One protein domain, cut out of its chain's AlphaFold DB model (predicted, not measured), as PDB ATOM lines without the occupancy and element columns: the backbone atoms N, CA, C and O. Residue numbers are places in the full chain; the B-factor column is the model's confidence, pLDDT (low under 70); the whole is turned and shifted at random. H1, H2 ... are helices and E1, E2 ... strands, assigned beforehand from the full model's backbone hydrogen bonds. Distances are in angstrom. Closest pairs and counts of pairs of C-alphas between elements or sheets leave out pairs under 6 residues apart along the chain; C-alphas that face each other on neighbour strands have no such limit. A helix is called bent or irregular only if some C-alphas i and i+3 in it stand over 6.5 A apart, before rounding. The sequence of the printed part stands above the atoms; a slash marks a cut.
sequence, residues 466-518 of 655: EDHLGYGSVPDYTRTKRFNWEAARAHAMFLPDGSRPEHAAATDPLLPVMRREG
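AT A GLANCE: This is residues 466 to 518 of the 655 residues of the protein "AftA_N domain-containing protein" of Actinomadura logoneensis (UniProt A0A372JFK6). Two helices, H1 and H2, meet where H1 ends and H2 begins and open from there as a V, with a long link looping between them at that end. Away from the V lies a small turn of chain at the start of the printed part, where residues 466 to 467 pair with residues 473 to 474 of the short strand E1, and residues 468 to 473 stick out free. The printed part has 53 residues, with one named strand and two named helices in the order E1, H1, H2, and its class is mostly helix. The whole is loose, with a radius of gyration of the C-alphas of 12.4 A, and elongated, spanning 38 by 22 by 18 A.

IN THESE COORDINATES: The printed part begins at Glu 466, with its C-alpha at (-16.162, 24.416, -37.759). E1 is residues 473 to 475, 7.0 A from first to last C-alpha. H1 is residues 482 to 492, 14.9 A long, and begins with C-alpha 482 at (-3.117, 25.539, -49.251). It is neither bent nor irregular, but only just: C-alphas 483 and 486 are 6.0 A apart. H2 is residues 504 to 516, 18.1 A long, and ends with C-alpha 516 at (0.808, 10.287, -47.861). H2 is irregular: C-alphas 506 and 509 are 7.3 A apart.

HOW THE PARTS SIT: E1 pairs with no named strand; the short pairing of residues 466 to 467 with residues 473 to 474 of E1 is antiparallel. E1 and H1 are apart. E1 and H2 are apart, but only just, at 8.2 A. H1 and H2 touch, H2 with residues 504 to 508 alone, and their closest C-alphas are those of His 491 and Ala 504, 4.9 A apart. Their lines stand at a steep tilt of 64 degrees, and they run opposite ways. In the backbones, 4 of 7 O i to N i+4 pairs are within hydrogen-bond range in H1, and 4 of 9 in H2, where 6 of 10 O i to N i+3 pairs are within range.

THE WHOLE: The two C-alphas farthest apart in the domain are those of Leu 469 and Pro 496, at 38.9 A, and the first and last printed C-alphas are 27.5 A apart. The printed part runs from 466 to 518 and has no cut. The link from E1 to H1, 6 residues, is short, and that from H1 to H2, 11 residues, is long. The mean pLDDT of the printed part is 79.8, and the model's confidence is under 70 at residues 469 to 472, 482 to 483 and 514 to 518.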
ATOM      1  N   GLU A 466     -14.901  25.156 -37.867       88.19
ATOM      2  CA  GLU A 466     -16.162  24.416 -37.759       88.19
ATOM      3  C   GLU A 466     -16.740  24.579 -36.353       88.19
ATOM      4  O   GLU A 466     -16.008  24.527 -35.358       88.19
ATOM      5  N   ASP A 467     -18.057  24.761 -36.280       83.62
ATOM      6  CA  ASP A 467     -18.777  24.855 -35.015       83.62
ATOM      7  C   ASP A 467     -18.778  23.494 -34.312       83.62
ATOM      8  O   ASP A 467     -19.158  22.481 -34.903       83.62
ATOM      9  N   HIS A 468     -18.402  23.463 -33.033       75.69
ATOM     10  CA  HIS A 468     -18.468  22.250 -32.228       75.69
ATOM     11  C   HIS A 468     -19.469  22.445 -31.083       75.69
ATOM     12  O   HIS A 468     -19.251  23.251 -30.182       75.69
ATOM     13  N   LEU A 469     -20.552  21.654 -31.076       61.69
ATOM     14  CA  LEU A 469     -21.683  21.738 -30.124       61.69
ATOM     15  C   LEU A 469     -21.304  21.540 -28.638       61.69
ATOM     16  O   LEU A 469     -22.156  21.668 -27.765       61.69
ATOM     17  N   GLY A 470     -20.040  21.211 -28.354       56.19
ATOM     18  CA  GLY A 470     -19.509  20.951 -27.017       56.19
ATOM     19  C   GLY A 470     -18.928  22.204 -26.374       56.19
ATOM     20  O   GLY A 470     -19.491  22.674 -25.402       56.19
ATOM     21  N   TYR A 471     -17.832  22.752 -26.911       53.81
ATOM     22  CA  TYR A 471     -17.203  23.997 -26.453       53.81
ATOM     23  C   TYR A 471     -16.269  24.535 -27.552       53.81
ATOM     24  O   TYR A 471     -15.203  23.975 -27.788       53.81
ATOM     25  N   GLY A 472     -16.648  25.641 -28.198       69.88
ATOM     26  CA  GLY A 472     -15.791  26.369 -29.140       69.88
ATOM     27  C   GLY A 472     -15.828  25.863 -30.585       69.88
ATOM     28  O   GLY A 472     -16.770  25.208 -31.021       69.88
ATOM     29  N   SER A 473     -14.800  26.233 -31.341       82.81
ATOM     30  CA  SER A 473     -14.677  25.989 -32.776       82.81
ATOM     31  C   SER A 473     -13.369  25.259 -33.076       82.81
ATOM     32  O   SER A 473     -12.339  25.585 -32.480       82.81
ATOM     33  N   VAL A 474     -13.376  24.321 -34.020       86.00
ATOM     34  CA  VAL A 474     -12.180  23.544 -34.400       86.00
ATOM     35  C   VAL A 474     -11.670  23.941 -35.789       86.00
ATOM     36  O   VAL A 474     -12.463  24.415 -36.604       86.00
ATOM     37  N   PRO A 475     -10.368  23.791 -36.091       88.19
ATOM     38  CA  PRO A 475      -9.838  24.114 -37.414       88.19
ATOM     39  C   PRO A 475     -10.502  23.329 -38.558       88.19
ATOM     40  O   PRO A 475     -10.463  22.100 -38.575       88.19
ATOM     41  N   ASP A 476     -11.012  24.035 -39.572       87.44
ATOM     42  CA  ASP A 476     -11.486  23.428 -40.824       87.44
ATOM     43  C   ASP A 476     -10.337  23.364 -41.838       87.44
ATOM     44  O   ASP A 476     -10.135  24.267 -42.665       87.44
ATOM     45  N   TYR A 477      -9.558  22.287 -41.804       82.75
ATOM     46  CA  TYR A 477      -8.458  22.111 -42.753       82.75
ATOM     47  C   TYR A 477      -8.910  21.786 -44.181       82.75
ATOM     48  O   TYR A 477      -8.112  21.937 -45.109       82.75
ATOM     49  N   THR A 478     -10.166  21.381 -44.384       82.44
ATOM     50  CA  THR A 478     -10.694  21.071 -45.723       82.44
ATOM     51  C   THR A 478     -10.974  22.339 -46.522       82.44
ATOM     52  O   THR A 478     -10.738  22.379 -47.732       82.44
ATOM     53  N   ARG A 479     -11.417  23.406 -45.844       80.56
ATOM     54  CA  ARG A 479     -11.684  24.721 -46.447       80.56
ATOM     55  C   ARG A 479     -10.550  25.723 -46.250       80.56
ATOM     56  O   ARG A 479     -10.538  26.767 -46.911       80.56
ATOM     57  N   THR A 480      -9.597  25.422 -45.373       77.38
ATOM     58  CA  THR A 480      -8.368  26.206 -45.230       77.38
ATOM     59  C   THR A 480      -7.532  26.096 -46.505       77.38
ATOM     60  O   THR A 480      -7.203  25.007 -46.977       77.38
ATOM     61  N   LYS A 481      -7.179  27.243 -47.095       71.88
ATOM     62  CA  LYS A 481      -6.433  27.278 -48.361       71.88
ATOM     63  C   LYS A 481      -5.026  26.707 -48.184       71.88
ATOM     64  O   LYS A 481      -4.398  26.885 -47.150       71.88
ATOM     65  N   ARG A 482      -4.470  26.126 -49.250       66.94
ATOM     66  CA  ARG A 482      -3.117  25.539 -49.251       66.94
ATOM     67  C   ARG A 482      -2.005  26.510 -48.818       66.94
ATOM     68  O   ARG A 482      -1.039  26.065 -48.215       66.94
ATOM     69  N   PHE A 483      -2.136  27.811 -49.093       64.44
ATOM     70  CA  PHE A 483      -1.163  28.826 -48.653       64.44
ATOM     71  C   PHE A 483      -1.091  28.957 -47.122       64.44
ATOM     72  O   PHE A 483      -0.004  29.073 -46.567       64.44
ATOM     73  N   ASN A 484      -2.221  28.816 -46.423       78.69
ATOM     74  CA  ASN A 484      -2.266  28.819 -44.958       78.69
ATOM     75  C   ASN A 484      -1.481  27.654 -44.340       78.69
ATOM     76  O   ASN A 484      -1.052  27.723 -43.188       78.69
ATOM     77  N   TRP A 485      -1.253  26.581 -45.107       76.50
ATOM     78  CA  TRP A 485      -0.519  25.426 -44.612       76.50
ATOM     79  C   TRP A 485       0.941  25.762 -44.316       76.50
ATOM     80  O   TRP A 485       1.534  25.061 -43.513       76.50
ATOM     81  N   GLU A 486       1.541  26.806 -44.893       83.75
ATOM     82  CA  GLU A 486       2.937  27.163 -44.591       83.75
ATOM     83  C   GLU A 486       3.162  27.506 -43.117       83.75
ATOM     84  O   GLU A 486       4.150  27.058 -42.534       83.75
ATOM     85  N   ALA A 487       2.228  28.240 -42.502       88.81
ATOM     86  CA  ALA A 487       2.259  28.496 -41.067       88.81
ATOM     87  C   ALA A 487       2.000  27.208 -40.284       88.81
ATOM     88  O   ALA A 487       2.782  26.868 -39.404       88.81
ATOM     89  N   ALA A 488       0.955  26.444 -40.630       88.00
ATOM     90  CA  ALA A 488       0.627  25.199 -39.928       88.00
ATOM     91  C   ALA A 488       1.788  24.187 -39.972       88.00
ATOM     92  O   ALA A 488       2.068  23.497 -38.998       88.00
ATOM     93  N   ARG A 489       2.529  24.139 -41.080       83.88
ATOM     94  CA  ARG A 489       3.704  23.276 -41.251       83.88
ATOM     95  C   ARG A 489       4.826  23.617 -40.288       83.88
ATOM     96  O   ARG A 489       5.431  22.687 -39.769       83.88
ATOM     97  N   ALA A 490       5.052  24.895 -39.993       88.31
ATOM     98  CA  ALA A 490       6.046  25.310 -39.006       88.31
ATOM     99  C   ALA A 490       5.788  24.679 -37.624       88.31
ATOM    100  O   ALA A 490       6.727  24.395 -36.884       88.31
ATOM    101  N   HIS A 491       4.526  24.407 -37.278       90.88
ATOM    102  CA  HIS A 491       4.142  23.719 -36.037       90.88
ATOM    103  C   HIS A 491       4.250  22.195 -36.124       90.88
ATOM    104  O   HIS A 491       4.388  21.530 -35.103       90.88
ATOM    105  N   ALA A 492       4.218  21.627 -37.329       86.75
ATOM    106  CA  ALA A 492       4.353  20.189 -37.543       86.75
ATOM    107  C   ALA A 492       5.817  19.711 -37.576       86.75
ATOM    108  O   ALA A 492       6.062  18.511 -37.443       86.75
ATOM    109  N   MET A 493       6.778  20.618 -37.777       83.69
ATOM    110  CA  MET A 493       8.202  20.296 -37.921       83.69
ATOM    111  C   MET A 493       8.803  19.650 -36.669       83.69
ATOM    112  O   MET A 493       8.447  19.996 -35.548       83.69
ATOM    113  N   PHE A 494       9.757  18.738 -36.864       86.50
ATOM    114  CA  PHE A 494      10.500  18.116 -35.769       86.50
ATOM    115  C   PHE A 494      11.711  18.955 -35.361       86.50
ATOM    116  O   PHE A 494      12.399  19.542 -36.199       86.50
ATOM    117  N   LEU A 495      11.979  18.972 -34.061       89.81
ATOM    118  CA  LEU A 495      13.186  19.535 -33.470       89.81
ATOM    119  C   LEU A 495      14.389  18.588 -33.668       89.81
ATOM    120  O   LEU A 495      14.196  17.411 -33.987       89.81
ATOM    121  N   PRO A 496      15.641  19.063 -33.484       90.19
ATOM    122  CA  PRO A 496      16.849  18.243 -33.667       90.19
ATOM    123  C   PRO A 496      16.906  16.960 -32.824       90.19
ATOM    124  O   PRO A 496      17.587  16.001 -33.200       90.19
ATOM    125  N   ASP A 497      16.206  16.946 -31.691       90.19
ATOM    126  CA  ASP A 497      16.070  15.818 -30.768       90.19
ATOM    127  C   ASP A 497      14.896  14.881 -31.117       90.19
ATOM    128  O   ASP A 497      14.721  13.843 -30.483       90.19
ATOM    129  N   GLY A 498      14.107  15.221 -32.142       87.31
ATOM    130  CA  GLY A 498      12.918  14.491 -32.572       87.31
ATOM    131  C   GLY A 498      11.625  14.888 -31.851       87.31
ATOM    132  O   GLY A 498      10.572  14.340 -32.184       87.31
ATOM    133  N   SER A 499      11.665  15.831 -30.905       90.94
ATOM    134  CA  SER A 499      10.460  16.372 -30.264       90.94
ATOM    135  C   SER A 499       9.685  17.308 -31.209       90.94
ATOM    136  O   SER A 499      10.153  17.650 -32.302       90.94
ATOM    137  N   ARG A 500       8.455  17.686 -30.834       89.44
ATOM    138  CA  ARG A 500       7.576  18.560 -31.632       89.44
ATOM    139  C   ARG A 500       7.283  19.882 -30.895       89.44
ATOM    140  O   ARG A 500       7.308  19.883 -29.666       89.44
ATOM    141  N   PRO A 501       7.004  20.983 -31.624       91.88
ATOM    142  CA  PRO A 501       6.577  22.267 -31.062       91.88
ATOM    143  C   PRO A 501       5.323  22.186 -30.182       91.88
ATOM    144  O   PRO A 501       4.571  21.214 -30.243       91.88
ATOM    145  N   GLU A 502       5.069  23.255 -29.424       94.25
ATOM    146  CA  GLU A 502       3.999  23.350 -28.419       94.25
ATOM    147  C   GLU A 502       2.614  22.993 -28.979       94.25
ATOM    148  O   GLU A 502       1.943  22.102 -28.461       94.25
ATOM    149  N   HIS A 503       2.218  23.608 -30.097       93.44
ATOM    150  CA  HIS A 503       0.900  23.392 -30.713       93.44
ATOM    151  C   HIS A 503       0.904  22.327 -31.820       93.44
ATOM    152  O   HIS A 503       0.003  22.279 -32.658       93.44
ATOM    153  N   ALA A 504       1.907  21.445 -31.859       90.56
ATOM    154  CA  ALA A 504       2.042  20.483 -32.948       90.56
ATOM    155  C   ALA A 504       0.850  19.518 -33.066       90.56
ATOM    156  O   ALA A 504       0.494  19.134 -34.182       90.56
ATOM    157  N   ALA A 505       0.199  19.169 -31.952       91.12
ATOM    158  CA  ALA A 505      -0.981  18.299 -31.943       91.12
ATOM    159  C   ALA A 505      -2.144  18.869 -32.778       91.12
ATOM    160  O   ALA A 505      -2.851  18.124 -33.452       91.12
ATOM    161  N   ALA A 506      -2.296  20.197 -32.836       89.81
ATOM    162  CA  ALA A 506      -3.340  20.842 -33.636       89.81
ATOM    163  C   ALA A 506      -3.154  20.634 -35.153       89.81
ATOM    164  O   ALA A 506      -4.094  20.809 -35.932       89.81
ATOM    165  N   THR A 507      -1.953  20.231 -35.583       87.44
ATOM    166  CA  THR A 507      -1.622  19.921 -36.984       87.44
ATOM    167  C   THR A 507      -1.797  18.444 -37.333       87.44
ATOM    168  O   THR A 507      -1.654  18.071 -38.497       87.44
ATOM    169  N   ASP A 508      -2.148  17.594 -36.363       86.00
ATOM    170  CA  ASP A 508      -2.292  16.151 -36.564       86.00
ATOM    171  C   ASP A 508      -3.301  15.760 -37.658       86.00
ATOM    172  O   ASP A 508      -2.987  14.860 -38.443       86.00
ATOM    173  N   PRO A 509      -4.441  16.460 -37.836       84.12
ATOM    174  CA  PRO A 509      -5.351  16.203 -38.954       84.12
ATOM    175  C   PRO A 509      -4.724  16.425 -40.340       84.12
ATOM    176  O   PRO A 509      -5.163  15.826 -41.322       84.12
ATOM    177  N   LEU A 510      -3.679  17.254 -40.441       77.06
ATOM    178  CA  LEU A 510      -2.931  17.444 -41.684       77.06
ATOM    179  C   LEU A 510      -1.888  16.342 -41.905       77.06
ATOM    180  O   LEU A 510      -1.453  16.140 -43.042       77.06
ATOM    181  N   LEU A 511      -1.501  15.594 -40.864       73.75
ATOM    182  CA  LEU A 511      -0.454  14.579 -40.963       73.75
ATOM    183  C   LEU A 511      -0.751  13.480 -41.978       73.75
ATOM    184  O   LEU A 511       0.196  13.089 -42.639       73.75
ATOM    185  N   PRO A 512      -1.972  12.953 -42.176       70.25
ATOM    186  CA  PRO A 512      -2.216  11.963 -43.225       70.25
ATOM    187  C   PRO A 512      -2.019  12.517 -44.636       70.25
ATOM    188  O   PRO A 512      -1.631  11.768 -45.529       70.25
ATOM    189  N   VAL A 513      -2.301  13.805 -44.860       70.00
ATOM    190  CA  VAL A 513      -2.014  14.478 -46.138       70.00
ATOM    191  C   VAL A 513      -0.508  14.645 -46.278       70.00
ATOM    192  O   VAL A 513       0.057  14.199 -47.268       70.00
ATOM    193  N   MET A 514       0.151  15.160 -45.236       67.69
ATOM    194  CA  MET A 514       1.602  15.303 -45.213       67.69
ATOM    195  C   MET A 514       2.285  13.934 -45.416       67.69
ATOM    196  O   MET A 514       3.001  13.733 -46.383       67.69
ATOM    197  N   ARG A 515       2.009  12.925 -44.593       64.62
ATOM    198  CA  ARG A 515       2.601  11.577 -44.661       64.62
ATOM    199  C   ARG A 515       2.305  10.822 -45.957       64.62
ATOM    200  O   ARG A 515       3.204  10.133 -46.420       64.62
ATOM    201  N   ARG A 516       1.102  10.921 -46.550       59.31
ATOM    202  CA  ARG A 516       0.808  10.287 -47.861       59.31
ATOM    203  C   ARG A 516       1.640  10.875 -48.987       59.31
ATOM    204  O   ARG A 516       1.980  10.172 -49.922       59.31
ATOM    205  N   GLU A 517       1.988  12.144 -48.865       53.38
ATOM    206  CA  GLU A 517       2.929  12.811 -49.751       53.38
ATOM    207  C   GLU A 517       4.396  12.582 -49.301       53.38
ATOM    208  O   GLU A 517       5.293  13.290 -49.752       53.38
ATOM    209  N   GLY A 518       4.634  11.673 -48.340       51.31
ATOM    210  CA  GLY A 518       5.925  11.360 -47.720       51.31
ATOM    211  C   GLY A 518       6.536  12.488 -46.871       51.31
ATOM    212  O   GLY A 518       7.723  12.522 -46.554       51.31
TER     213      GLY A 518